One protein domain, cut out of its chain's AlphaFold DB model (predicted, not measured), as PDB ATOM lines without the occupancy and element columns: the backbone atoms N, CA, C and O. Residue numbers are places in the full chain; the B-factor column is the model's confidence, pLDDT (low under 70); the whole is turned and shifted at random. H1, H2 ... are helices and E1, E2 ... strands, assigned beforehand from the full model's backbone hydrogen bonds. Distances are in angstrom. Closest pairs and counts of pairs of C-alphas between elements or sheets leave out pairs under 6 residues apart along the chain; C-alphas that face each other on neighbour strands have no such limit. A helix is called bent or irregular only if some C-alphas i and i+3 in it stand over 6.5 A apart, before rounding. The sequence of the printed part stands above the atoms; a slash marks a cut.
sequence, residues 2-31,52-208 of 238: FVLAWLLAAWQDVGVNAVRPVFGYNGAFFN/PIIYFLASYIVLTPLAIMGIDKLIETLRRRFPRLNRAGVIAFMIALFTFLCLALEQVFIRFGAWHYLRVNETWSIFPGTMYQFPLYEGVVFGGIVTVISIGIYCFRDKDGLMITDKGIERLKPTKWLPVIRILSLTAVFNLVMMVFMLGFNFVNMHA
ATOM      1  N   PHE A   2     -15.456 -47.757 -35.049       82.94
ATOM      2  CA  PHE A   2     -14.198 -46.989 -35.088       82.94
ATOM      3  C   PHE A   2     -12.990 -47.732 -34.494       82.94
ATOM      4  O   PHE A   2     -11.959 -47.823 -35.141       82.94
ATOM      5  N   VAL A   3     -13.155 -48.332 -33.308       85.12
ATOM      6  CA  VAL A   3     -12.129 -49.172 -32.656       85.12
ATOM      7  C   VAL A   3     -11.675 -50.315 -33.553       85.12
ATOM      8  O   VAL A   3     -10.486 -50.498 -33.761       85.12
ATOM      9  N   LEU A   4     -12.628 -51.055 -34.122       87.88
ATOM     10  CA  LEU A   4     -12.327 -52.175 -35.015       87.88
ATOM     11  C   LEU A   4     -11.602 -51.704 -36.276       87.88
ATOM     12  O   LEU A   4     -10.680 -52.370 -36.726       87.88
ATOM     13  N   ALA A   5     -11.988 -50.551 -36.826       89.06
ATOM     14  CA  ALA A   5     -11.325 -49.996 -37.996       89.06
ATOM     15  C   ALA A   5      -9.866 -49.614 -37.709       89.06
ATOM     16  O   ALA A   5      -8.994 -49.904 -38.522       89.06
ATOM     17  N   TRP A   6      -9.593 -49.023 -36.542       87.00
ATOM     18  CA  TRP A   6      -8.228 -48.720 -36.108       87.00
ATOM     19  C   TRP A   6      -7.411 -49.970 -35.804       87.00
ATOM     20  O   TRP A   6      -6.290 -50.069 -36.282       87.00
ATOM     21  N   LEU A   7      -7.978 -50.953 -35.099       89.00
ATOM     22  CA  LEU A   7      -7.316 -52.238 -34.847       89.00
ATOM     23  C   LEU A   7      -6.884 -52.923 -36.152       89.00
ATOM     24  O   LEU A   7      -5.797 -53.482 -36.224       89.00
ATOM     25  N   LEU A   8      -7.707 -52.836 -37.199       90.62
ATOM     26  CA  LEU A   8      -7.385 -53.376 -38.523       90.62
ATOM     27  C   LEU A   8      -6.367 -52.533 -39.315       90.62
ATOM     28  O   LEU A   8      -5.866 -53.001 -40.333       90.62
ATOM     29  N   ALA A   9      -6.076 -51.300 -38.900       89.94
ATOM     30  CA  ALA A   9      -5.018 -50.462 -39.478       89.94
ATOM     31  C   ALA A   9      -3.717 -50.507 -38.661       89.94
ATOM     32  O   ALA A   9      -2.654 -50.147 -39.160       89.94
ATOM     33  N   ALA A  10      -3.792 -50.976 -37.418       86.69
ATOM     34  CA  ALA A  10      -2.713 -50.895 -36.451       86.69
ATOM     35  C   ALA A  10      -1.522 -51.819 -36.771       86.69
ATOM     36  O   ALA A  10      -0.434 -51.620 -36.248       86.69
ATOM     37  N   TRP A  11      -1.672 -52.792 -37.676       88.19
ATOM     38  CA  TRP A  11      -0.543 -53.606 -38.151       88.19
ATOM     39  C   TRP A  11       0.599 -52.757 -38.743       88.19
ATOM     40  O   TRP A  11       1.742 -53.203 -38.778       88.19
ATOM     41  N   GLN A  12       0.316 -51.528 -39.188       90.31
ATOM     42  CA  GLN A  12       1.319 -50.616 -39.737       90.31
ATOM     43  C   GLN A  12       2.241 -49.990 -38.682       90.31
ATOM     44  O   GLN A  12       3.212 -49.345 -39.060       90.31
ATOM     45  N   ASP A  13       1.965 -50.165 -37.386       86.69
ATOM     46  CA  ASP A  13       2.699 -49.518 -36.287       86.69
ATOM     47  C   ASP A  13       4.191 -49.879 -36.274       86.69
ATOM     48  O   ASP A  13       5.051 -49.029 -36.060       86.69
ATOM     49  N   VAL A  14       4.523 -51.118 -36.656       88.69
ATOM     50  CA  VAL A  14       5.916 -51.573 -36.820       88.69
ATOM     51  C   VAL A  14       6.679 -50.781 -37.884       88.69
ATOM     52  O   VAL A  14       7.908 -50.755 -37.882       88.69
ATOM     53  N   GLY A  15       5.953 -50.102 -38.779       88.56
ATOM     54  CA  GLY A  15       6.485 -49.311 -39.877       88.56
ATOM     55  C   GLY A  15       7.431 -48.197 -39.439       88.56
ATOM     56  O   GLY A  15       8.253 -47.778 -40.248       88.56
ATOM     57  N   VAL A  16       7.403 -47.760 -38.175       89.25
ATOM     58  CA  VAL A  16       8.349 -46.763 -37.637       89.25
ATOM     59  C   VAL A  16       9.815 -47.177 -37.793       89.25
ATOM     60  O   VAL A  16      10.679 -46.313 -37.941       89.25
ATOM     61  N   ASN A  17      10.089 -48.486 -37.828       90.06
ATOM     62  CA  ASN A  17      11.425 -49.053 -38.004       90.06
ATOM     63  C   ASN A  17      11.686 -49.582 -39.428       90.06
ATOM     64  O   ASN A  17      12.703 -50.233 -39.652       90.06
ATOM     65  N   ALA A  18      10.813 -49.311 -40.409       88.75
ATOM     66  CA  ALA A  18      10.834 -49.965 -41.726       88.75
ATOM     67  C   ALA A  18      12.095 -49.713 -42.556       88.75
ATOM     68  O   ALA A  18      12.566 -50.621 -43.240       88.75
ATOM     69  N   VAL A  19      12.706 -48.530 -42.455       88.12
ATOM     70  CA  VAL A  19      13.942 -48.196 -43.195       88.12
ATOM     71  C   VAL A  19      15.192 -48.283 -42.323       88.12
ATOM     72  O   VAL A  19      16.263 -48.628 -42.814       88.12
ATOM     73  N   ARG A  20      15.070 -48.038 -41.016       87.06
ATOM     74  CA  ARG A  20      16.170 -48.119 -40.041       87.06
ATOM     75  C   ARG A  20      15.622 -48.265 -38.617       87.06
ATOM     76  O   ARG A  20      14.491 -47.840 -38.389       87.06
ATOM     77  N   PRO A  21      16.415 -48.755 -37.653       89.25
ATOM     78  CA  PRO A  21      16.000 -48.782 -36.255       89.25
ATOM     79  C   PRO A  21      15.945 -47.360 -35.683       89.25
ATOM     80  O   PRO A  21      16.965 -46.672 -35.620       89.25
ATOM     81  N   VAL A  22      14.752 -46.904 -35.304       90.19
ATOM     82  CA  VAL A  22      14.489 -45.569 -34.731       90.19
ATOM     83  C   VAL A  22      13.825 -45.670 -33.364       90.19
ATOM     84  O   VAL A  22      13.997 -44.778 -32.540       90.19
ATOM     85  N   PHE A  23      13.109 -46.757 -33.102       91.62
ATOM     86  CA  PHE A  23      12.275 -46.928 -31.924       91.62
ATOM     87  C   PHE A  23      12.440 -48.332 -31.329       91.62
ATOM     88  O   PHE A  23      12.501 -49.317 -32.068       91.62
ATOM     89  N   GLY A  24      12.477 -48.429 -29.999       91.12
ATOM     90  CA  GLY A  24      12.587 -49.689 -29.264       91.12
ATOM     91  C   GLY A  24      11.559 -49.782 -28.138       91.12
ATOM     92  O   GLY A  24      11.490 -48.899 -27.284       91.12
ATOM     93  N   TYR A  25      10.778 -50.863 -28.118       90.88
ATOM     94  CA  TYR A  25       9.918 -51.203 -26.984       90.88
ATOM     95  C   TYR A  25      10.732 -51.900 -25.897       90.88
ATOM     96  O   TYR A  25      11.733 -52.553 -26.180       90.88
ATOM     97  N   ASN A  26      10.281 -51.822 -24.647       89.62
ATOM     98  CA  ASN A  26      10.867 -52.618 -23.579       89.62
ATOM     99  C   ASN A  26      10.576 -54.119 -23.786       89.62
ATOM    100  O   ASN A  26       9.423 -54.551 -23.868       89.62
ATOM    101  N   GLY A  27      11.629 -54.932 -23.826       84.31
ATOM    102  CA  GLY A  27      11.558 -56.387 -23.967       84.31
ATOM    103  C   GLY A  27      10.857 -57.112 -22.822       84.31
ATOM    104  O   GLY A  27      10.466 -58.260 -22.996       84.31
ATOM    105  N   ALA A  28      10.655 -56.454 -21.675       84.38
ATOM    106  CA  ALA A  28       9.901 -56.996 -20.548       84.38
ATOM    107  C   ALA A  28       8.385 -57.081 -20.808       84.38
ATOM    108  O   ALA A  28       7.665 -57.717 -20.034       84.38
ATOM    109  N   PHE A  29       7.875 -56.446 -21.870       84.62
ATOM    110  CA  PHE A  29       6.487 -56.634 -22.276       84.62
ATOM    111  C   PHE A  29       6.218 -58.066 -22.747       84.62
ATOM    112  O   PHE A  29       7.103 -58.792 -23.198       84.62
ATOM    113  N   PHE A  30       4.949 -58.470 -22.666       81.12
ATOM    114  CA  PHE A  30       4.509 -59.717 -23.273       81.12
ATOM    115  C   PHE A  30       4.533 -59.579 -24.800       81.12
ATOM    116  O   PHE A  30       3.588 -59.066 -25.409       81.12
ATOM    117  N   ASN A  31       5.635 -60.040 -25.389       80.69
ATOM    118  CA  ASN A  31       5.934 -59.904 -26.804       80.69
ATOM    119  C   ASN A  31       6.097 -61.290 -27.440       80.69
ATOM    120  O   ASN A  31       6.746 -62.165 -26.872       80.69
ATOM    121  N   PRO A  52       4.628 -55.098 -28.298       86.38
ATOM    122  CA  PRO A  52       3.893 -55.350 -27.070       86.38
ATOM    123  C   PRO A  52       2.408 -55.523 -27.354       86.38
ATOM    124  O   PRO A  52       1.606 -54.614 -27.150       86.38
ATOM    125  N   ILE A  53       2.025 -56.724 -27.799       82.00
ATOM    126  CA  ILE A  53       0.665 -57.046 -28.268       82.00
ATOM    127  C   ILE A  53      -0.405 -56.664 -27.235       82.00
ATOM    128  O   ILE A  53      -1.449 -56.130 -27.602       82.00
ATOM    129  N   ILE A  54      -0.162 -56.894 -25.940       82.31
ATOM    130  CA  ILE A  54      -1.134 -56.545 -24.891       82.31
ATOM    131  C   ILE A  54      -1.299 -55.029 -24.772       82.31
ATOM    132  O   ILE A  54      -2.429 -54.543 -24.743       82.31
ATOM    133  N   TYR A  55      -0.191 -54.284 -24.720       82.12
ATOM    134  CA  TYR A  55      -0.229 -52.821 -24.661       82.12
ATOM    135  C   TYR A  55      -0.889 -52.247 -25.914       82.12
ATOM    136  O   TYR A  55      -1.788 -51.416 -25.825       82.12
ATOM    137  N   PHE A  56      -0.500 -52.762 -27.075       79.56
ATOM    138  CA  PHE A  56      -1.064 -52.419 -28.364       79.56
ATOM    139  C   PHE A  56      -2.587 -52.608 -28.366       79.56
ATOM    140  O   PHE A  56      -3.327 -51.644 -28.551       79.56
ATOM    141  N   LEU A  57      -3.091 -53.801 -28.036       81.31
ATOM    142  CA  LEU A  57      -4.532 -54.057 -27.953       81.31
ATOM    143  C   LEU A  57      -5.222 -53.150 -26.927       81.31
ATOM    144  O   LEU A  57      -6.277 -52.589 -27.220       81.31
ATOM    145  N   ALA A  58      -4.629 -52.973 -25.744       81.94
ATOM    146  CA  ALA A  58      -5.180 -52.113 -24.703       81.94
ATOM    147  C   ALA A  58      -5.277 -50.650 -25.163       81.94
ATOM    148  O   ALA A  58      -6.312 -50.015 -24.963       81.94
ATOM    149  N   SER A  59      -4.253 -50.122 -25.834       78.56
ATOM    150  CA  SER A  59      -4.236 -48.746 -26.335       78.56
ATOM    151  C   SER A  59      -5.338 -48.516 -27.379       78.56
ATOM    152  O   SER A  59      -6.158 -47.610 -27.226       78.56
ATOM    153  N   TYR A  60      -5.466 -49.400 -28.372       77.19
ATOM    154  CA  TYR A  60      -6.474 -49.260 -29.423       77.19
ATOM    155  C   TYR A  60      -7.905 -49.541 -28.940       77.19
ATOM    156  O   TYR A  60      -8.852 -48.942 -29.456       77.19
ATOM    157  N   ILE A  61      -8.093 -50.425 -27.953       81.12
ATOM    158  CA  ILE A  61      -9.419 -50.761 -27.412       81.12
ATOM    159  C   ILE A  61      -9.878 -49.756 -26.355       81.12
ATOM    160  O   ILE A  61     -11.074 -49.491 -26.268       81.12
ATOM    161  N   VAL A  62      -8.970 -49.191 -25.556       74.56
ATOM    162  CA  VAL A  62      -9.319 -48.344 -24.404       74.56
ATOM    163  C   VAL A  62      -9.007 -46.877 -24.675       74.56
ATOM    164  O   VAL A  62      -9.894 -46.029 -24.565       74.56
ATOM    165  N   LEU A  63      -7.773 -46.562 -25.065       70.56
ATOM    166  CA  LEU A  63      -7.311 -45.180 -25.203       70.56
ATOM    167  C   LEU A  63      -8.010 -44.475 -26.373       70.56
ATOM    168  O   LEU A  63      -8.480 -43.348 -26.229       70.56
ATOM    169  N   THR A  64      -8.176 -45.179 -27.494       71.88
ATOM    170  CA  THR A  64      -8.839 -44.643 -28.689       71.88
ATOM    171  C   THR A  64     -10.311 -44.269 -28.436       71.88
ATOM    172  O   THR A  64     -10.688 -43.136 -28.745       71.88
ATOM    173  N   PRO A  65     -11.174 -45.115 -27.829       69.94
ATOM    174  CA  PRO A  65     -12.521 -44.694 -27.424       69.94
ATOM    175  C   PRO A  65     -12.565 -43.535 -26.442       69.94
ATOM    176  O   PRO A  65     -13.389 -42.636 -26.609       69.94
ATOM    177  N   LEU A  66     -11.693 -43.547 -25.432       69.56
ATOM    178  CA  LEU A  66     -11.660 -42.492 -24.423       69.56
ATOM    179  C   LEU A  66     -11.286 -41.143 -25.043       69.56
ATOM    180  O   LEU A  66     -11.926 -40.138 -24.734       69.56
ATOM    181  N   ALA A  67     -10.326 -41.126 -25.972       70.69
ATOM    182  CA  ALA A  67      -9.962 -39.929 -26.722       70.69
ATOM    183  C   ALA A  67     -11.152 -39.381 -27.529       70.69
ATOM    184  O   ALA A  67     -11.431 -38.184 -27.483       70.69
ATOM    185  N   ILE A  68     -11.913 -40.249 -28.203       73.25
ATOM    186  CA  ILE A  68     -13.104 -39.846 -28.973       73.25
ATOM    187  C   ILE A  68     -14.189 -39.266 -28.063       73.25
ATOM    188  O   ILE A  68     -14.723 -38.197 -28.350       73.25
ATOM    189  N   MET A  69     -14.511 -39.954 -26.963       70.56
ATOM    190  CA  MET A  69     -15.526 -39.496 -26.006       70.56
ATOM    191  C   MET A  69     -15.126 -38.164 -25.360       70.56
ATOM    192  O   MET A  69     -15.965 -37.277 -25.189       70.56
ATOM    193  N   GLY A  70     -13.842 -38.009 -25.026       70.38
ATOM    194  CA  GLY A  70     -13.292 -36.764 -24.499       70.38
ATOM    195  C   GLY A  70     -13.424 -35.611 -25.491       70.38
ATOM    196  O   GLY A  70     -13.829 -34.514 -25.106       70.38
ATOM    197  N   ILE A  71     -13.152 -35.864 -26.774       73.75
ATOM    198  CA  ILE A  71     -13.260 -34.856 -27.832       73.75
ATOM    199  C   ILE A  71     -14.697 -34.442 -28.097       73.75
ATOM    200  O   ILE A  71     -14.940 -33.249 -28.233       73.75
ATOM    201  N   ASP A  72     -15.642 -35.377 -28.172       72.50
ATOM    202  CA  ASP A  72     -17.039 -35.039 -28.459       72.50
ATOM    203  C   ASP A  72     -17.581 -34.038 -27.424       72.50
ATOM    204  O   ASP A  72     -18.060 -32.947 -27.756       72.50
ATOM    205  N   LYS A  73     -17.322 -34.327 -26.143       74.50
ATOM    206  CA  LYS A  73     -17.652 -33.439 -25.023       74.50
ATOM    207  C   LYS A  73     -16.864 -32.127 -25.051       74.50
ATOM    208  O   LYS A  73     -17.399 -31.071 -24.696       74.50
ATOM    209  N   LEU A  74     -15.597 -32.158 -25.462       73.94
ATOM    210  CA  LEU A  74     -14.762 -30.963 -25.567       73.94
ATOM    211  C   LEU A  74     -15.235 -30.039 -26.697       73.94
ATOM    212  O   LEU A  74     -15.346 -28.836 -26.482       73.94
ATOM    213  N   ILE A  75     -15.567 -30.582 -27.870       73.81
ATOM    214  CA  ILE A  75     -16.122 -29.833 -29.004       73.81
ATOM    215  C   ILE A  75     -17.454 -29.205 -28.603       73.81
ATOM    216  O   ILE A  75     -17.675 -28.022 -28.875       73.81
ATOM    217  N   GLU A  76     -18.327 -29.960 -27.933       74.31
ATOM    218  CA  GLU A  76     -19.588 -29.436 -27.410       74.31
ATOM    219  C   GLU A  76     -19.347 -28.270 -26.437       74.31
ATOM    220  O   GLU A  76     -19.944 -27.199 -26.572       74.31
ATOM    221  N   THR A  77     -18.411 -28.436 -25.502       78.06
ATOM    222  CA  THR A  77     -18.052 -27.406 -24.517       78.06
ATOM    223  C   THR A  77     -17.461 -26.159 -25.180       78.06
ATOM    224  O   THR A  77     -17.838 -25.037 -24.838       78.06
ATOM    225  N   LEU A  78     -16.572 -26.331 -26.161       74.69
ATOM    226  CA  LEU A  78     -15.942 -25.235 -26.899       74.69
ATOM    227  C   LEU A  78     -16.958 -24.462 -27.738       74.69
ATOM    228  O   LEU A  78     -16.935 -23.235 -27.726       74.69
ATOM    229  N   ARG A  79     -17.892 -25.149 -28.409       72.38
ATOM    230  CA  ARG A  79     -18.970 -24.490 -29.165       72.38
ATOM    231  C   ARG A  79     -19.925 -23.721 -28.256       72.38
ATOM    232  O   ARG A  79     -20.363 -22.638 -28.633       72.38
ATOM    233  N   ARG A  80     -20.220 -24.246 -27.060       77.56
ATOM    234  CA  ARG A  80     -21.046 -23.557 -26.054       77.56
ATOM    235  C   ARG A  80     -20.344 -22.326 -25.474       77.56
ATOM    236  O   ARG A  80     -20.984 -21.298 -25.288       77.56
ATOM    237  N   ARG A  81     -19.039 -22.417 -25.191       78.81
ATOM    238  CA  ARG A  81     -18.265 -21.344 -24.541       78.81
ATOM    239  C   ARG A  81     -17.762 -20.273 -25.512       78.81
ATOM    240  O   ARG A  81     -17.664 -19.113 -25.127       78.81
ATOM    241  N   PHE A  82     -17.482 -20.640 -26.763       75.12
ATOM    242  CA  PHE A  82     -16.980 -19.741 -27.805       75.12
ATOM    243  C   PHE A  82     -17.776 -19.886 -29.115       75.12
ATOM    244  O   PHE A  82     -17.255 -20.389 -30.114       75.12
ATOM    245  N   PRO A  83     -19.026 -19.389 -29.171       67.50
ATOM    246  CA  PRO A  83     -19.894 -19.519 -30.349       67.50
ATOM    247  C   PRO A  83     -19.385 -18.777 -31.599       67.50
ATOM    248  O   PRO A  83     -19.864 -19.026 -32.700       67.50
ATOM    249  N   ARG A  84     -18.405 -17.872 -31.449       70.56
ATOM    250  CA  ARG A  84     -17.749 -17.152 -32.557       70.56
ATOM    251  C   ARG A  84     -16.550 -17.894 -33.161       70.56
ATOM    252  O   ARG A  84     -15.964 -17.398 -34.122       70.56
ATOM    253  N   LEU A  85     -16.150 -19.042 -32.611       69.44
ATOM    254  CA  LEU A  85     -14.987 -19.772 -33.108       69.44
ATOM    255  C   LEU A  85     -15.339 -20.484 -34.421       69.44
ATOM    256  O   LEU A  85     -16.202 -21.360 -34.463       69.44
ATOM    257  N   ASN A  86     -14.667 -20.103 -35.509       76.56
ATOM    258  CA  ASN A  86     -14.853 -20.757 -36.801       76.56
ATOM    259  C   ASN A  86     -14.331 -22.209 -36.750       76.56
ATOM    260  O   ASN A  86     -13.465 -22.537 -35.936       76.56
ATOM    261  N   ARG A  87     -14.813 -23.089 -37.639       73.25
ATOM    262  CA  ARG A  87     -14.458 -24.526 -37.650       73.25
ATOM    263  C   ARG A  87     -12.944 -24.762 -37.694       73.25
ATOM    264  O   ARG A  87     -12.448 -25.645 -37.005       73.25
ATOM    265  N   ALA A  88     -12.219 -23.931 -38.442       80.12
ATOM    266  CA  ALA A  88     -10.761 -23.983 -38.520       80.12
ATOM    267  C   ALA A  88     -10.078 -23.709 -37.166       80.12
ATOM    268  O   ALA A  88      -9.106 -24.375 -36.832       80.12
ATOM    269  N   GLY A  89     -10.616 -22.788 -36.358       83.19
ATOM    270  CA  GLY A  89     -10.079 -22.479 -35.030       83.19
ATOM    271  C   GLY A  89     -10.254 -23.633 -34.041       83.19
ATOM    272  O   GLY A  89      -9.350 -23.906 -33.258       83.19
ATOM    273  N   VAL A  90     -11.375 -24.360 -34.122       79.69
ATOM    274  CA  VAL A  90     -11.593 -25.579 -33.322       79.69
ATOM    275  C   VAL A  90     -10.585 -26.662 -33.708       79.69
ATOM    276  O   VAL A  90      -9.964 -27.251 -32.831       79.69
ATOM    277  N   ILE A  91     -10.386 -26.895 -35.008       82.81
ATOM    278  CA  ILE A  91      -9.435 -27.900 -35.503       82.81
ATOM    279  C   ILE A  91      -8.005 -27.545 -35.079       82.81
ATOM    280  O   ILE A  91      -7.305 -28.401 -34.549       82.81
ATOM    281  N   ALA A  92      -7.588 -26.287 -35.245       87.31
ATOM    282  CA  ALA A  92      -6.259 -25.834 -34.835       87.31
ATOM    283  C   ALA A  92      -6.034 -25.998 -33.323       87.31
ATOM    284  O   ALA A  92      -4.991 -26.494 -32.905       87.31
ATOM    285  N   PHE A  93      -7.032 -25.646 -32.505       86.31
ATOM    286  CA  PHE A  93      -6.978 -25.861 -31.060       86.31
ATOM    287  C   PHE A  93      -6.855 -27.346 -30.706       86.31
ATOM    288  O   PHE A  93      -6.052 -27.708 -29.850       86.31
ATOM    289  N   MET A  94      -7.620 -28.213 -31.375       83.62
ATOM    290  CA  MET A  94      -7.532 -29.655 -31.157       83.62
ATOM    291  C   MET A  94      -6.155 -30.196 -31.531       83.62
ATOM    292  O   MET A  94      -5.589 -30.945 -30.747       83.62
ATOM    293  N   ILE A  95      -5.590 -29.792 -32.673       89.69
ATOM    294  CA  ILE A  95      -4.241 -30.215 -33.072       89.69
ATOM    295  C   ILE A  95      -3.238 -29.818 -31.988       89.69
ATOM    296  O   ILE A  95      -2.510 -30.676 -31.502       89.69
ATOM    297  N   ALA A  96      -3.263 -28.562 -31.532       91.12
ATOM    298  CA  ALA A  96      -2.368 -28.094 -30.475       91.12
ATOM    299  C   ALA A  96      -2.541 -28.877 -29.161       91.12
ATOM    300  O   ALA A  96      -1.554 -29.275 -28.542       91.12
ATOM    301  N   LEU A  97      -3.786 -29.138 -28.749       88.56
ATOM    302  CA  LEU A  97      -4.087 -29.897 -27.538       88.56
ATOM    303  C   LEU A  97      -3.581 -31.339 -27.629       88.56
ATOM    304  O   LEU A  97      -2.935 -31.813 -26.699       88.56
ATOM    305  N   PHE A  98      -3.867 -32.040 -28.727       87.81
ATOM    306  CA  PHE A  98      -3.467 -33.436 -28.890       87.81
ATOM    307  C   PHE A  98      -1.967 -33.597 -29.093       87.81
ATOM    308  O   PHE A  98      -1.390 -34.533 -28.548       87.81
ATOM    309  N   THR A  99      -1.313 -32.651 -29.769       91.69
ATOM    310  CA  THR A  99       0.149 -32.584 -29.795       91.69
ATOM    311  C   THR A  99       0.709 -32.436 -28.386       91.69
ATOM    312  O   THR A  99       1.578 -33.209 -28.002       91.69
ATOM    313  N   PHE A 100       0.188 -31.510 -27.576       92.19
ATOM    314  CA  PHE A 100       0.655 -31.343 -26.197       92.19
ATOM    315  C   PHE A 100       0.415 -32.593 -25.337       92.19
ATOM    316  O   PHE A 100       1.310 -33.018 -24.612       92.19
ATOM    317  N   LEU A 101      -0.772 -33.201 -25.432       89.44
ATOM    318  CA  LEU A 101      -1.095 -34.431 -24.704       89.44
ATOM    319  C   LEU A 101      -0.192 -35.592 -25.124       89.44
ATOM    320  O   LEU A 101       0.284 -36.315 -24.256       89.44
ATOM    321  N   CYS A 102       0.068 -35.744 -26.424       90.06
ATOM    322  CA  CYS A 102       0.991 -36.743 -26.949       90.06
ATOM    323  C   CYS A 102       2.396 -36.519 -26.386       90.06
ATOM    324  O   CYS A 102       2.931 -37.424 -25.762       90.06
ATOM    325  N   LEU A 103       2.935 -35.297 -26.470       92.25
ATOM    326  CA  LEU A 103       4.247 -34.963 -25.904       92.25
ATOM    327  C   LEU A 103       4.337 -35.268 -24.404       92.25
ATOM    328  O   LEU A 103       5.323 -35.839 -23.946       92.25
ATOM    329  N   ALA A 104       3.318 -34.892 -23.631       92.62
ATOM    330  CA  ALA A 104       3.304 -35.112 -22.191       92.62
ATOM    331  C   ALA A 104       3.232 -36.604 -21.836       92.62
ATOM    332  O   ALA A 104       3.997 -37.066 -20.990       92.62
ATOM    333  N   LEU A 105       2.329 -37.355 -22.474       90.62
ATOM    334  CA  LEU A 105       2.164 -38.788 -22.227       90.62
ATOM    335  C   LEU A 105       3.391 -39.580 -22.676       90.62
ATOM    336  O   LEU A 105       3.873 -40.411 -21.915       90.62
ATOM    337  N   GLU A 106       3.938 -39.275 -23.850       91.62
ATOM    338  CA  GLU A 106       5.169 -39.888 -24.354       91.62
ATOM    339  C   GLU A 106       6.325 -39.690 -23.380       91.62
ATOM    340  O   GLU A 106       6.973 -40.647 -22.971       91.62
ATOM    341  N   GLN A 107       6.526 -38.467 -22.891       93.88
ATOM    342  CA  GLN A 107       7.564 -38.205 -21.896       93.88
ATOM    343  C   GLN A 107       7.345 -38.971 -20.587       93.88
ATOM    344  O   GLN A 107       8.316 -39.371 -19.944       93.88
ATOM    345  N   VAL A 108       6.095 -39.210 -20.185       93.75
ATOM    346  CA  VAL A 108       5.794 -40.067 -19.033       93.75
ATOM    347  C   VAL A 108       6.192 -41.518 -19.323       93.75
ATOM    348  O   VAL A 108       6.914 -42.109 -18.522       93.75
ATOM    349  N   PHE A 109       5.789 -42.082 -20.461       91.38
ATOM    350  CA  PHE A 109       6.086 -43.474 -20.812       91.38
ATOM    351  C   PHE A 109       7.577 -43.742 -21.033       91.38
ATOM    352  O   PHE A 109       8.090 -44.750 -20.546       91.38
ATOM    353  N   ILE A 110       8.286 -42.812 -21.674       93.75
ATOM    354  CA  ILE A 110       9.739 -42.884 -21.864       93.75
ATOM    355  C   ILE A 110      10.458 -42.854 -20.509       93.75
ATOM    356  O   ILE A 110      11.389 -43.620 -20.275       93.75
ATOM    357  N   ARG A 111      10.001 -42.026 -19.559       93.00
ATOM    358  CA  ARG A 111      10.576 -41.981 -18.201       93.00
ATOM    359  C   ARG A 111      10.268 -43.220 -17.369       93.00
ATOM    360  O   ARG A 111      11.084 -43.597 -16.536       93.00
ATOM    361  N   PHE A 112       9.115 -43.848 -17.592       91.38
ATOM    362  CA  PHE A 112       8.810 -45.159 -17.020       91.38
ATOM    363  C   PHE A 112       9.612 -46.295 -17.670       91.38
ATOM    364  O   PHE A 112       9.619 -47.400 -17.134       91.38
ATOM    365  N   GLY A 113      10.284 -46.041 -18.797       89.25
ATOM    366  CA  GLY A 113      11.052 -47.043 -19.529       89.25
ATOM    367  C   GLY A 113      10.173 -48.024 -20.300       89.25
ATOM    368  O   GLY A 113      10.563 -49.174 -20.488       89.25
ATOM    369  N   ALA A 114       8.969 -47.612 -20.711       89.38
ATOM    370  CA  ALA A 114       8.095 -48.453 -21.525       89.38
ATOM    371  C   ALA A 114       8.640 -48.597 -22.959       89.38
ATOM    372  O   ALA A 114       8.633 -49.686 -23.532       89.38
ATOM    373  N   TRP A 115       9.149 -47.512 -23.533       91.44
ATOM    374  CA  TRP A 115       9.808 -47.498 -24.837       91.44
ATOM    375  C   TRP A 115      10.705 -46.275 -24.967       91.44
ATOM    376  O   TRP A 115      10.587 -45.323 -24.195       91.44
ATOM    377  N   HIS A 116      11.595 -46.304 -25.956       93.25
ATOM    378  CA  HIS A 116      12.520 -45.214 -26.229       93.25
ATOM    379  C   HIS A 116      12.669 -44.969 -27.726       93.25
ATOM    380  O   HIS A 116      12.728 -45.898 -28.537       93.25
ATOM    381  N   TYR A 117      12.817 -43.692 -28.072       92.75
ATOM    382  CA  TYR A 117      13.305 -43.292 -29.381       92.75
ATOM    383  C   TYR A 117      14.818 -43.405 -29.372       92.75
ATOM    384  O   TYR A 117      15.510 -42.733 -28.613       92.75
ATOM    385  N   LEU A 118      15.333 -44.281 -30.217       92.12
ATOM    386  CA  LEU A 118      16.753 -44.571 -30.352       92.12
ATOM    387  C   LEU A 118      17.419 -43.632 -31.354       92.12
ATOM    388  O   LEU A 118      18.617 -43.389 -31.259       92.12
ATOM    389  N   ARG A 119      16.654 -43.050 -32.284       90.94
ATOM    390  CA  ARG A 119      17.161 -42.039 -33.213       90.94
ATOM    391  C   ARG A 119      16.194 -40.881 -33.363       90.94
ATOM    392  O   ARG A 119      14.996 -41.093 -33.505       90.94
ATOM    393  N   VAL A 120      16.719 -39.660 -33.386       92.12
ATOM    394  CA  VAL A 120      15.932 -38.446 -33.644       92.12
ATOM    395  C   VAL A 120      16.705 -37.456 -34.512       92.12
ATOM    396  O   VAL A 120      17.914 -37.573 -34.724       92.12
ATOM    397  N   ASN A 121      15.994 -36.457 -35.028       90.56
ATOM    398  CA  ASN A 121      16.617 -35.259 -35.570       90.56
ATOM    399  C   ASN A 121      16.979 -34.299 -34.423       90.56
ATOM    400  O   ASN A 121      16.104 -33.951 -33.631       90.56
ATOM    401  N   GLU A 122      18.226 -33.832 -34.367       87.75
ATOM    402  CA  GLU A 122      18.732 -32.936 -33.314       87.75
ATOM    403  C   GLU A 122      17.890 -31.662 -33.135       87.75
ATOM    404  O   GLU A 122      17.609 -31.243 -32.018       87.75
ATOM    405  N   THR A 123      17.446 -31.058 -34.240       88.44
ATOM    406  CA  THR A 123      16.772 -29.747 -34.229       88.44
ATOM    407  C   THR A 123      15.272 -29.825 -33.957       88.44
ATOM    408  O   THR A 123      14.676 -28.861 -33.480       88.44
ATOM    409  N   TRP A 124      14.651 -30.967 -34.259       91.38
ATOM    410  CA  TRP A 124      13.209 -31.197 -34.131       91.38
ATOM    411  C   TRP A 124      12.914 -32.332 -33.147       91.38
ATOM    412  O   TRP A 124      12.121 -33.236 -33.419       91.38
ATOM    413  N   SER A 125      13.548 -32.280 -31.979       93.19
ATOM    414  CA  SER A 125      13.311 -33.212 -30.880       93.19
ATOM    415  C   SER A 125      13.428 -32.537 -29.514       93.19
ATOM    416  O   SER A 125      13.968 -31.441 -29.373       93.19
ATOM    417  N   ILE A 126      12.868 -33.189 -28.500       93.88
ATOM    418  CA  ILE A 126      13.042 -32.828 -27.091       93.88
ATOM    419  C   ILE A 126      14.151 -33.717 -26.531       93.88
ATOM    420  O   ILE A 126      14.167 -34.899 -26.851       93.88
ATOM    421  N   PHE A 127      15.049 -33.161 -25.714       93.56
ATOM    422  CA  PHE A 127      16.190 -33.860 -25.095       93.56
ATOM    423  C   PHE A 127      17.043 -34.694 -26.080       93.56
ATOM    424  O   PHE A 127      17.310 -35.865 -25.792       93.56
ATOM    425  N   PRO A 128      17.465 -34.124 -27.231       93.25
ATOM    426  CA  PRO A 128      18.243 -34.850 -28.235       93.25
ATOM    427  C   PRO A 128      19.502 -35.478 -27.631       93.25
ATOM    428  O   PRO A 128      20.196 -34.843 -26.839       93.25
ATOM    429  N   GLY A 129      19.804 -36.717 -28.025       90.62
ATOM    430  CA  GLY A 129      21.019 -37.413 -27.594       90.62
ATOM    431  C   GLY A 129      20.941 -37.988 -26.181       90.62
ATOM    432  O   GLY A 129      21.961 -38.388 -25.639       90.62
ATOM    433  N   THR A 130      19.751 -38.045 -25.583       93.25
ATOM    434  CA  THR A 130      19.514 -38.705 -24.292       93.25
ATOM    435  C   THR A 130      18.506 -39.836 -24.457       93.25
ATOM    436  O   THR A 130      17.712 -39.830 -25.399       93.25
ATOM    437  N   MET A 131      18.437 -40.761 -23.499       92.81
ATOM    438  CA  MET A 131      17.381 -41.787 -23.462       92.81
ATOM    439  C   MET A 131      15.955 -41.215 -23.328       92.81
ATOM    440  O   MET A 131      14.981 -41.936 -23.541       92.81
ATOM    441  N   TYR A 132      15.808 -39.924 -23.012       94.00
ATOM    442  CA  TYR A 132      14.520 -39.229 -22.916       94.00
ATOM    443  C   TYR A 132      14.124 -38.495 -24.201       94.00
ATOM    444  O   TYR A 132      13.163 -37.715 -24.199       94.00
ATOM    445  N   GLN A 133      14.874 -38.718 -25.283       94.44
ATOM    446  CA  GLN A 133      14.640 -38.018 -26.529       94.44
ATOM    447  C   GLN A 133      13.282 -38.362 -27.141       94.44
ATOM    448  O   GLN A 133      12.817 -39.499 -27.068       94.44
ATOM    449  N   PHE A 134      12.645 -37.369 -27.758       93.88
ATOM    450  CA  PHE A 134      11.370 -37.555 -28.448       93.88
ATOM    451  C   PHE A 134      11.284 -36.679 -29.707       93.88
ATOM    452  O   PHE A 134      11.497 -35.465 -29.608       93.88
ATOM    453  N   PRO A 135      10.956 -37.242 -30.883       93.62
ATOM    454  CA  PRO A 135      10.815 -36.481 -32.120       93.62
ATOM    455  C   PRO A 135       9.556 -35.601 -32.117       93.62
ATOM    456  O   PRO A 135       8.423 -36.078 -32.135       93.62
ATOM    457  N   LEU A 136       9.730 -34.278 -32.185       93.12
ATOM    458  CA  LEU A 136       8.608 -33.327 -32.174       93.12
ATOM    459  C   LEU A 136       7.682 -33.495 -33.385       93.12
ATOM    460  O   LEU A 136       6.473 -33.290 -33.272       93.12
ATOM    461  N   TYR A 137       8.234 -33.886 -34.537       90.94
ATOM    462  CA  TYR A 137       7.446 -34.151 -35.741       90.94
ATOM    463  C   TYR A 137       6.464 -35.308 -35.547       90.94
ATOM    464  O   TYR A 137       5.378 -35.276 -36.118       90.94
ATOM    465  N   GLU A 138       6.781 -36.286 -34.702       89.88
ATOM    466  CA  GLU A 138       5.851 -37.361 -34.365       89.88
ATOM    467  C   GLU A 138       4.695 -36.852 -33.512       89.88
ATOM    468  O   GLU A 138       3.533 -37.043 -33.865       89.88
ATOM    469  N   GLY A 139       4.992 -36.095 -32.455       89.69
ATOM    470  CA  GLY A 139       3.955 -35.494 -31.613       89.69
ATOM    471  C   GLY A 139       3.023 -34.555 -32.390       89.69
ATOM    472  O   GLY A 139       1.816 -34.507 -32.140       89.69
ATOM    473  N   VAL A 140       3.548 -33.818 -33.372       92.12
ATOM    474  CA  VAL A 140       2.740 -32.931 -34.223       92.12
ATOM    475  C   VAL A 140       1.931 -33.721 -35.249       92.12
ATOM    476  O   VAL A 140       0.715 -33.544 -35.342       92.12
ATOM    477  N   VAL A 141       2.583 -34.578 -36.035       90.44
ATOM    478  CA  VAL A 141       1.938 -35.246 -37.169       90.44
ATOM    479  C   VAL A 141       1.068 -36.403 -36.695       90.44
ATOM    480  O   VAL A 141      -0.105 -36.451 -37.054       90.44
ATOM    481  N   PHE A 142       1.596 -37.304 -35.868       87.50
ATOM    482  CA  PHE A 142       0.822 -38.420 -35.332       87.50
ATOM    483  C   PHE A 142      -0.117 -37.946 -34.222       87.50
ATOM    484  O   PHE A 142      -1.344 -38.032 -34.342       87.50
ATOM    485  N   GLY A 143       0.464 -37.359 -33.171       85.38
ATOM    486  CA  GLY A 143      -0.279 -36.899 -32.002       85.38
ATOM    487  C   GLY A 143      -1.343 -35.868 -32.367       85.38
ATOM    488  O   GLY A 143      -2.495 -36.029 -31.994       85.38
ATOM    489  N   GLY A 144      -1.002 -34.850 -33.155       86.75
ATOM    490  CA  GLY A 144      -1.937 -33.806 -33.577       86.75
ATOM    491  C   GLY A 144      -2.754 -34.171 -34.819       86.75
ATOM    492  O   GLY A 144      -3.966 -34.369 -34.745       86.75
ATOM    493  N   ILE A 145      -2.109 -34.204 -35.987       88.25
ATOM    494  CA  ILE A 145      -2.795 -34.212 -37.290       88.25
ATOM    495  C   ILE A 145      -3.567 -35.517 -37.524       88.25
ATOM    496  O   ILE A 145      -4.771 -35.468 -37.780       88.25
ATOM    497  N   VAL A 146      -2.909 -36.675 -37.422       88.44
ATOM    498  CA  VAL A 146      -3.529 -37.993 -37.649       88.44
ATOM    499  C   VAL A 146      -4.669 -38.221 -36.659       88.44
ATOM    500  O   VAL A 146      -5.782 -38.557 -37.071       88.44
ATOM    501  N   THR A 147      -4.436 -37.958 -35.372       86.12
ATOM    502  CA  THR A 147      -5.468 -38.082 -34.333       86.12
ATOM    503  C   THR A 147      -6.683 -37.198 -34.618       86.12
ATOM    504  O   THR A 147      -7.819 -37.678 -34.592       86.12
ATOM    505  N   VAL A 148      -6.479 -35.918 -34.954       85.62
ATOM    506  CA  VAL A 148      -7.584 -34.985 -35.225       85.62
ATOM    507  C   VAL A 148      -8.316 -35.314 -36.524       85.62
ATOM    508  O   VAL A 148      -9.540 -35.193 -36.554       85.62
ATOM    509  N   ILE A 149      -7.631 -35.768 -37.577       85.69
ATOM    510  CA  ILE A 149      -8.283 -36.226 -38.816       85.69
ATOM    511  C   ILE A 149      -9.164 -37.440 -38.524       85.69
ATOM    512  O   ILE A 149     -10.347 -37.450 -38.876       85.69
ATOM    513  N   SER A 150      -8.615 -38.442 -37.841       83.50
ATOM    514  CA  SER A 150      -9.328 -39.677 -37.539       83.50
ATOM    515  C   SER A 150     -10.535 -39.421 -36.648       83.50
ATOM    516  O   SER A 150     -11.635 -39.878 -36.956       83.50
ATOM    517  N   ILE A 151     -10.387 -38.623 -35.592       79.38
ATOM    518  CA  ILE A 151     -11.522 -38.298 -34.725       79.38
ATOM    519  C   ILE A 151     -12.484 -37.323 -35.414       79.38
ATOM    520  O   ILE A 151     -13.694 -37.447 -35.257       79.38
ATOM    521  N   GLY A 152     -11.993 -36.427 -36.270       77.44
ATOM    522  CA  GLY A 152     -12.819 -35.577 -37.122       77.44
ATOM    523  C   GLY A 152     -13.769 -36.389 -38.004       77.44
ATOM    524  O   GLY A 152     -14.959 -36.085 -38.053       77.44
ATOM    525  N   ILE A 153     -13.295 -37.475 -38.623       80.19
ATOM    526  CA  ILE A 153     -14.143 -38.394 -39.404       80.19
ATOM    527  C   ILE A 153     -15.283 -38.971 -38.546       80.19
ATOM    528  O   ILE A 153     -16.400 -39.136 -39.035       80.19
ATOM    529  N   TYR A 154     -15.027 -39.248 -37.263       77.19
ATOM    530  CA  TYR A 154     -16.043 -39.715 -36.319       77.19
ATOM    531  C   TYR A 154     -17.007 -38.598 -35.889       77.19
ATOM    532  O   TYR A 154     -18.215 -38.815 -35.866       77.19
ATOM    533  N   CYS A 155     -16.499 -37.421 -35.527       71.12
ATOM    534  CA  CYS A 155     -17.294 -36.333 -34.951       71.12
ATOM    535  C   CYS A 155     -18.106 -35.556 -35.996       71.12
ATOM    536  O   CYS A 155     -19.163 -35.023 -35.675       71.12
ATOM    537  N   PHE A 156     -17.659 -35.497 -37.255       70.56
ATOM    538  CA  PHE A 156     -18.388 -34.843 -38.351       70.56
ATOM    539  C   PHE A 156     -19.383 -35.779 -39.056       70.56
ATOM    540  O   PHE A 156     -19.624 -35.646 -40.256       70.56
ATOM    541  N   ARG A 157     -19.965 -36.725 -38.315       76.31
ATOM    542  CA  ARG A 157     -21.070 -37.550 -38.807       76.31
ATOM    543  C   ARG A 157     -22.296 -36.702 -39.111       76.31
ATOM    544  O   ARG A 157     -22.561 -35.709 -38.433       76.31
ATOM    545  N   ASP A 158     -23.045 -37.121 -40.122       73.06
ATOM    546  CA  ASP A 158     -24.335 -36.516 -40.432       73.06
ATOM    547  C   ASP A 158     -25.369 -36.819 -39.331       73.06
ATOM    548  O   ASP A 158     -25.146 -37.674 -38.469       73.06
ATOM    549  N   LYS A 159     -26.522 -36.146 -39.373       69.31
ATOM    550  CA  LYS A 159     -27.661 -36.354 -38.463       69.31
ATOM    551  C   LYS A 159     -28.149 -37.805 -38.447       69.31
ATOM    552  O   LYS A 159     -28.639 -38.266 -37.423       69.31
ATOM    553  N   ASP A 160     -27.926 -38.526 -39.543       71.62
ATOM    554  CA  ASP A 160     -28.241 -39.950 -39.691       71.62
ATOM    555  C   ASP A 160     -27.122 -40.878 -39.166       71.62
ATOM    556  O   ASP A 160     -27.170 -42.097 -39.330       71.62
ATOM    557  N   GLY A 161     -26.070 -40.325 -38.551       73.25
ATOM    558  CA  GLY A 161     -24.932 -41.080 -38.019       73.25
ATOM    559  C   GLY A 161     -23.992 -41.644 -39.093       73.25
ATOM    560  O   GLY A 161     -23.212 -42.563 -38.812       73.25
ATOM    561  N   LEU A 162     -24.065 -41.124 -40.322       79.50
ATOM    562  CA  LEU A 162     -23.222 -41.516 -41.453       79.50
ATOM    563  C   LEU A 162     -21.908 -40.729 -41.455       79.50
ATOM    564  O   LEU A 162     -21.897 -39.509 -41.303       79.50
ATOM    565  N   MET A 163     -20.788 -41.433 -41.612       83.19
ATOM    566  CA  MET A 163     -19.455 -40.850 -41.774       83.19
ATOM    567  C   MET A 163     -19.202 -40.482 -43.234       83.19
ATOM    568  O   MET A 163     -19.865 -40.975 -44.144       83.19
ATOM    569  N   ILE A 164     -18.174 -39.668 -43.483       81.19
ATOM    570  CA  ILE A 164     -17.745 -39.354 -44.854       81.19
ATOM    571  C   ILE A 164     -17.397 -40.615 -45.667       81.19
ATOM    572  O   ILE A 164     -17.610 -40.643 -46.875       81.19
ATOM    573  N   THR A 165     -16.936 -41.669 -44.989       84.31
ATOM    574  CA  THR A 165     -16.622 -42.995 -45.548       84.31
ATOM    575  C   THR A 165     -17.856 -43.824 -45.895       84.31
ATOM    576  O   THR A 165     -17.740 -44.837 -46.579       84.31
ATOM    577  N   ASP A 166     -19.030 -43.415 -45.407       83.56
ATOM    578  CA  ASP A 166     -20.310 -44.073 -45.661       83.56
ATOM    579  C   ASP A 166     -21.064 -43.429 -46.843       83.56
ATOM    580  O   ASP A 166     -22.161 -43.863 -47.179       83.56
ATOM    581  N   LYS A 167     -20.517 -42.395 -47.498       83.56
ATOM    582  CA  LYS A 167     -21.150 -41.796 -48.685       83.56
ATOM    583  C   LYS A 167     -21.248 -42.821 -49.818       83.56
ATOM    584  O   LYS A 167     -20.249 -43.444 -50.169       83.56
ATOM    585  N   GLY A 168     -22.427 -42.966 -50.425       82.62
ATOM    586  CA  GLY A 168     -22.678 -43.978 -51.455       82.62
ATOM    587  C   GLY A 168     -23.282 -45.271 -50.908       82.62
ATOM    588  O   GLY A 168     -23.640 -46.150 -51.696       82.62
ATOM    589  N   ILE A 169     -23.434 -45.396 -49.583       85.12
ATOM    590  CA  ILE A 169     -24.062 -46.556 -48.945       85.12
ATOM    591  C   ILE A 169     -25.526 -46.728 -49.357       85.12
ATOM    592  O   ILE A 169     -26.022 -47.848 -49.403       85.12
ATOM    593  N   GLU A 170     -26.195 -45.638 -49.738       82.00
ATOM    594  CA  GLU A 170     -27.565 -45.610 -50.245       82.00
ATOM    595  C   GLU A 170     -27.749 -46.375 -51.566       82.00
ATOM    596  O   GLU A 170     -28.860 -46.774 -51.907       82.00
ATOM    597  N   ARG A 171     -26.657 -46.621 -52.306       85.25
ATOM    598  CA  ARG A 171     -26.672 -47.430 -53.536       85.25
ATOM    599  C   ARG A 171     -26.646 -48.930 -53.249       85.25
ATOM    600  O   ARG A 171     -26.902 -49.731 -54.147       85.25
ATOM    601  N   LEU A 172     -26.310 -49.323 -52.021       84.81
ATOM    602  CA  LEU A 172     -26.275 -50.717 -51.603       84.81
ATOM    603  C   LEU A 172     -27.657 -51.134 -51.104       84.81
ATOM    604  O   LEU A 172     -28.310 -50.423 -50.343       84.81
ATOM    605  N   LYS A 173     -28.102 -52.331 -51.499       82.81
ATOM    606  CA  LYS A 173     -29.319 -52.915 -50.924       82.81
ATOM    607  C   LYS A 173     -29.123 -53.092 -49.408       82.81
ATOM    608  O   LYS A 173     -28.027 -53.480 -48.997       82.81
ATOM    609  N   PRO A 174     -30.151 -52.869 -48.571       79.75
ATOM    610  CA  PRO A 174     -30.051 -53.120 -47.138       79.75
ATOM    611  C   PRO A 174     -29.720 -54.596 -46.901       79.75
ATOM    612  O   PRO A 174     -30.503 -55.482 -47.241       79.75
ATOM    613  N   THR A 175     -28.539 -54.878 -46.352       86.50
ATOM    614  CA  THR A 175     -28.114 -56.242 -46.011       86.50
ATOM    615  C   THR A 175     -27.593 -56.293 -44.582       86.50
ATOM    616  O   THR A 175     -27.137 -55.289 -44.034       86.50
ATOM    617  N   LYS A 176     -27.568 -57.492 -43.989       88.69
ATOM    618  CA  LYS A 176     -26.929 -57.728 -42.682       88.69
ATOM    619  C   LYS A 176     -25.428 -57.395 -42.656       88.69
ATOM    620  O   LYS A 176     -24.861 -57.229 -41.583       88.69
ATOM    621  N   TRP A 177     -24.790 -57.290 -43.824       88.38
ATOM    622  CA  TRP A 177     -23.362 -57.001 -43.978       88.38
ATOM    623  C   TRP A 177     -23.043 -55.508 -44.008       88.38
ATOM    624  O   TRP A 177     -21.871 -55.138 -43.993       88.38
ATOM    625  N   LEU A 178     -24.060 -54.643 -44.010       87.56
ATOM    626  CA  LEU A 178     -23.871 -53.199 -44.078       87.56
ATOM    627  C   LEU A 178     -22.913 -52.659 -42.995       87.56
ATOM    628  O   LEU A 178     -22.014 -51.898 -43.345       87.56
ATOM    629  N   PRO A 179     -22.989 -53.084 -41.715       87.81
ATOM    630  CA  PRO A 179     -22.034 -52.642 -40.698       87.81
ATOM    631  C   PRO A 179     -20.591 -53.082 -40.981       87.81
ATOM    632  O   PRO A 179     -19.659 -52.336 -40.692       87.81
ATOM    633  N   VAL A 180     -20.400 -54.269 -41.567       90.38
ATOM    634  CA  VAL A 180     -19.073 -54.792 -41.929       90.38
ATOM    635  C   VAL A 180     -18.482 -53.982 -43.076       90.38
ATOM    636  O   VAL A 180     -17.335 -53.563 -42.989       90.38
ATOM    637  N   ILE A 181     -19.277 -53.681 -44.107       90.50
ATOM    638  CA  ILE A 181     -18.852 -52.834 -45.233       90.50
ATOM    639  C   ILE A 181     -18.426 -51.450 -44.731       90.50
ATOM    640  O   ILE A 181     -17.377 -50.947 -45.127       90.50
ATOM    641  N   ARG A 182     -19.195 -50.858 -43.808       90.44
ATOM    642  CA  ARG A 182     -18.845 -49.579 -43.176       90.44
ATOM    643  C   ARG A 182     -17.519 -49.664 -42.423       90.44
ATOM    644  O   ARG A 182     -16.668 -48.798 -42.609       90.44
ATOM    645  N   ILE A 183     -17.319 -50.712 -41.612       91.44
ATOM    646  CA  ILE A 183     -16.049 -50.953 -40.907       91.44
ATOM    647  C   ILE A 183     -14.897 -51.035 -41.909       91.44
ATOM    648  O   ILE A 183     -13.938 -50.296 -41.745       91.44
ATOM    649  N   LEU A 184     -15.010 -51.855 -42.958       92.31
ATOM    650  CA  LEU A 184     -13.957 -52.033 -43.962       92.31
ATOM    651  C   LEU A 184     -13.649 -50.742 -44.737       92.31
ATOM    652  O   LEU A 184     -12.481 -50.443 -44.971       92.31
ATOM    653  N   SER A 185     -14.670 -49.953 -45.085       91.69
ATOM    654  CA  SER A 185     -14.492 -48.637 -45.719       91.69
ATOM    655  C   SER A 185     -13.691 -47.691 -44.818       91.69
ATOM    656  O   SER A 185     -12.715 -47.076 -45.250       91.69
ATOM    657  N   LEU A 186     -14.042 -47.629 -43.530       90.75
ATOM    658  CA  LEU A 186     -13.309 -46.820 -42.558       90.75
ATOM    659  C   LEU A 186     -11.881 -47.345 -42.332       90.75
ATOM    660  O   LEU A 186     -10.941 -46.554 -42.279       90.75
ATOM    661  N   THR A 187     -11.706 -48.667 -42.260       92.69
ATOM    662  CA  THR A 187     -10.398 -49.329 -42.170       92.69
ATOM    663  C   THR A 187      -9.501 -48.947 -43.341       92.69
ATOM    664  O   THR A 187      -8.323 -48.677 -43.127       92.69
ATOM    665  N   ALA A 188     -10.027 -48.901 -44.567       92.50
ATOM    666  CA  ALA A 188      -9.250 -48.523 -45.746       92.50
ATOM    667  C   ALA A 188      -8.723 -47.084 -45.641       92.50
ATOM    668  O   ALA A 188      -7.556 -46.829 -45.932       92.50
ATOM    669  N   VAL A 189      -9.550 -46.155 -45.150       91.62
ATOM    670  CA  VAL A 189      -9.129 -44.766 -44.914       91.62
ATOM    671  C   VAL A 189      -8.050 -44.684 -43.836       91.62
ATOM    672  O   VAL A 189      -7.047 -44.008 -44.046       91.62
ATOM    673  N   PHE A 190      -8.197 -45.392 -42.714       91.25
ATOM    674  CA  PHE A 190      -7.162 -45.399 -41.673       91.25
ATOM    675  C   PHE A 190      -5.867 -46.058 -42.135       91.25
ATOM    676  O   PHE A 190      -4.796 -45.545 -41.827       91.25
ATOM    677  N   ASN A 191      -5.946 -47.120 -42.939       93.31
ATOM    678  CA  ASN A 191      -4.759 -47.712 -43.547       93.31
ATOM    679  C   ASN A 191      -4.039 -46.717 -44.466       93.31
ATOM    680  O   ASN A 191      -2.817 -46.653 -44.434       93.31
ATOM    681  N   LEU A 192      -4.771 -45.920 -45.249       93.00
ATOM    682  CA  LEU A 192      -4.173 -44.888 -46.098       93.00
ATOM    683  C   LEU A 192      -3.517 -43.775 -45.268       93.00
ATOM    684  O   LEU A 192      -2.398 -43.368 -45.571       93.00
ATOM    685  N   VAL A 193      -4.193 -43.296 -44.219       91.56
ATOM    686  CA  VAL A 193      -3.648 -42.273 -43.312       91.56
ATOM    687  C   VAL A 193      -2.365 -42.770 -42.645       91.56
ATOM    688  O   VAL A 193      -1.363 -42.056 -42.661       91.56
ATOM    689  N   MET A 194      -2.372 -44.001 -42.124       91.69
ATOM    690  CA  MET A 194      -1.192 -44.624 -41.523       91.69
ATOM    691  C   MET A 194      -0.074 -44.829 -42.539       91.69
ATOM    692  O   MET A 194       1.068 -44.516 -42.233       91.69
ATOM    693  N   MET A 195      -0.389 -45.244 -43.765       92.25
ATOM    694  CA  MET A 195       0.625 -45.464 -44.793       92.25
ATOM    695  C   MET A 195       1.325 -44.152 -45.157       92.25
ATOM    696  O   MET A 195       2.550 -44.097 -45.206       92.25
ATOM    697  N   VAL A 196       0.562 -43.074 -45.364       93.00
ATOM    698  CA  VAL A 196       1.124 -41.740 -45.637       93.00
ATOM    699  C   VAL A 196       1.974 -41.258 -44.462       93.00
ATOM    700  O   VAL A 196       3.067 -40.732 -44.676       93.00
ATOM    701  N   PHE A 197       1.501 -41.467 -43.231       92.12
ATOM    702  CA  PHE A 197       2.263 -41.145 -42.032       92.12
ATOM    703  C   PHE A 197       3.576 -41.934 -41.968       92.12
ATOM    704  O   PHE A 197       4.628 -41.318 -41.849       92.12
ATOM    705  N   MET A 198       3.543 -43.259 -42.120       91.69
ATOM    706  CA  MET A 198       4.722 -44.123 -42.037       91.69
ATOM    707  C   MET A 198       5.739 -43.806 -43.133       91.69
ATOM    708  O   MET A 198       6.933 -43.736 -42.851       91.69
ATOM    709  N   LEU A 199       5.290 -43.545 -44.364       91.62
ATOM    710  CA  LEU A 199       6.173 -43.133 -45.458       91.62
ATOM    711  C   LEU A 199       6.857 -41.794 -45.154       91.62
ATOM    712  O   LEU A 199       8.078 -41.686 -45.269       91.62
ATOM    713  N   GLY A 200       6.092 -40.786 -44.725       91.38
ATOM    714  CA  GLY A 200       6.642 -39.480 -44.357       91.38
ATOM    715  C   GLY A 200       7.575 -39.556 -43.147       91.38
ATOM    716  O   GLY A 200       8.649 -38.955 -43.145       91.38
ATOM    717  N   PHE A 201       7.200 -40.346 -42.143       90.62
ATOM    718  CA  PHE A 201       7.987 -40.575 -40.940       90.62
ATOM    719  C   PHE A 201       9.325 -41.235 -41.273       90.62
ATOM    720  O   PHE A 201      10.370 -40.734 -40.864       90.62
ATOM    721  N   ASN A 202       9.328 -42.307 -42.069       90.25
ATOM    722  CA  ASN A 202      10.565 -42.964 -42.489       90.25
ATOM    723  C   ASN A 202      11.444 -42.035 -43.335       90.25
ATOM    724  O   ASN A 202      12.650 -41.986 -43.109       90.25
ATOM    725  N   PHE A 203      10.858 -41.242 -44.239       90.06
ATOM    726  CA  PHE A 203      11.601 -40.275 -45.055       90.06
ATOM    727  C   PHE A 203      12.365 -39.246 -44.202       90.06
ATOM    728  O   PHE A 203      13.542 -38.969 -44.446       90.06
ATOM    729  N   VAL A 204      11.726 -38.714 -43.157       89.12
ATOM    730  CA  VAL A 204      12.388 -37.808 -42.205       89.12
ATOM    731  C   VAL A 204      13.450 -38.556 -41.392       89.12
ATOM    732  O   VAL A 204      14.575 -38.075 -41.250       89.12
ATOM    733  N   ASN A 205      13.136 -39.761 -40.910       88.25
ATOM    734  CA  ASN A 205      14.030 -40.544 -40.057       88.25
ATOM    735  C   ASN A 205      15.274 -41.093 -40.767       88.25
ATOM    736  O   ASN A 205      16.279 -41.369 -40.109       88.25
ATOM    737  N   MET A 206      15.295 -41.162 -42.100       86.19
ATOM    738  CA  MET A 206      16.540 -41.412 -42.842       86.19
ATOM    739  C   MET A 206      17.648 -40.415 -42.466       86.19
ATOM    740  O   MET A 206      18.822 -40.774 -42.464       86.19
ATOM    741  N   HIS A 207      17.276 -39.207 -42.039       85.88
ATOM    742  CA  HIS A 207      18.190 -38.141 -41.632       85.88
ATOM    743  C   HIS A 207      18.316 -37.993 -40.101       85.88
ATOM    744  O   HIS A 207      18.970 -37.069 -39.622       85.88
ATOM    745  N   ALA A 208      17.706 -38.887 -39.312       84.88
ATOM    746  CA  ALA A 208      17.820 -38.903 -37.853       84.88
ATOM    747  C   ALA A 208      19.181 -39.486 -37.423       84.88
ATOM    748  O   ALA A 208      19.361 -40.702 -37.311       84.88
TER     749      ALA A 208
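What this domain is: This is residues 2 to 31 and 52 to 208 of the 238 residues of the protein "Putative membrane protein" of Mycolicibacterium hassiacum (strain DSM 44199 / CIP 105218 / JCM 12690 / 3849) (UniProt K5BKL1). The bent helix H5 runs through the middle, with H6 side by side with it on one side and the V of H3 and H4 crossing it on the other; the short helix H2 lies along H6, and the short helix H1 packs on H6 at a steep angle and also on H3. At one end of the long axis are the two-stranded sheet E1 E2 and the loops of residues 118 to 135; at the other, residues 156 to 177 loop out, and 170 to 177 stick out free. The printed part has 187 residues, mostly helix, with six named helices and two named strands in the order H1 H2 E1 H3 H4 E2 H5 H6; E1 and E2 are antiparallel. It is compact, with a radius of gyration of the C-alphas of 18.1 A and spans of 55 by 41 by 28 A.

How they stand to each other: Begin at the sheet, where E1, residues 23 to 25, and E2, residues 115 to 117, are antiparallel at 170 degrees; N 24 and O 116 are within hydrogen-bond range at 2.9 A. From there look to H4, residues 87 to 112, whose closest C-alpha pair with E2 is Ile 110 and His 116, 5.7 A. H5, residues 136 to 155, was assigned as one helix by its hydrogen bonds but is bent, C-alphas 143 and 146 being 6.6 A apart; its arms are H5a, 136 to 143, and H5b, 146 to 155. H4 touches H5a with residues 95 to 103 alone, closest at the C-alphas of Thr 99 and Gly 143, 4.9 A, at a steep tilt of 67 degrees, only just short of perpendicular. H3, residues 53 to 81, touches H5b with residues 68 to 72 alone, closest at the C-alphas of Ile 68 and Ile 151, 6.2 A. H5b and H6, residues 178 to 205, form a helical hairpin; they only just touch, with 3 pairs of C-alphas within 8 A, the closest Val 146 and Val 193, 7.1 A. H1, residues 2 to 7, touches H6, the closest C-alphas being Ala 5 and Thr 187, 4.3 A. H2, residues 10 to 17, touches H6 at a shallow tilt of 6 degrees, closest at the C-alphas of Gly 15 and Met 198, 5.9 A; H2 is only just irregular, C-alphas 11 and 14 being 6.9 A apart. Every O i to N i+4 pair is within hydrogen-bond range in H1, H4, H5a, H5b and H6; H3 has 23 of 25, and H2 has 0 of 4 but 4 of 5 O i to N i+3 pairs.

Where its parts are: Find C-alpha 53 at (0.665, -57.046, -28.268); from there H3 runs 40.6 A to C-alpha 81. H4 is 37.3 A long. H6 runs 40.2 A to C-alpha 205 at (14.030, -40.544, -40.057).

The domain as a whole: Look for the C-alphas farthest apart at Gly 129 and Lys 173, 57.6 A. Residues 32 to 51 are not printed, and C-alphas 31 and 52 are 5.0 A apart across the cut. The links E2 to H5 and H5 to H6 are long. The pLDDT is under 70 at residues 65 to 66, 83, 85 and 159.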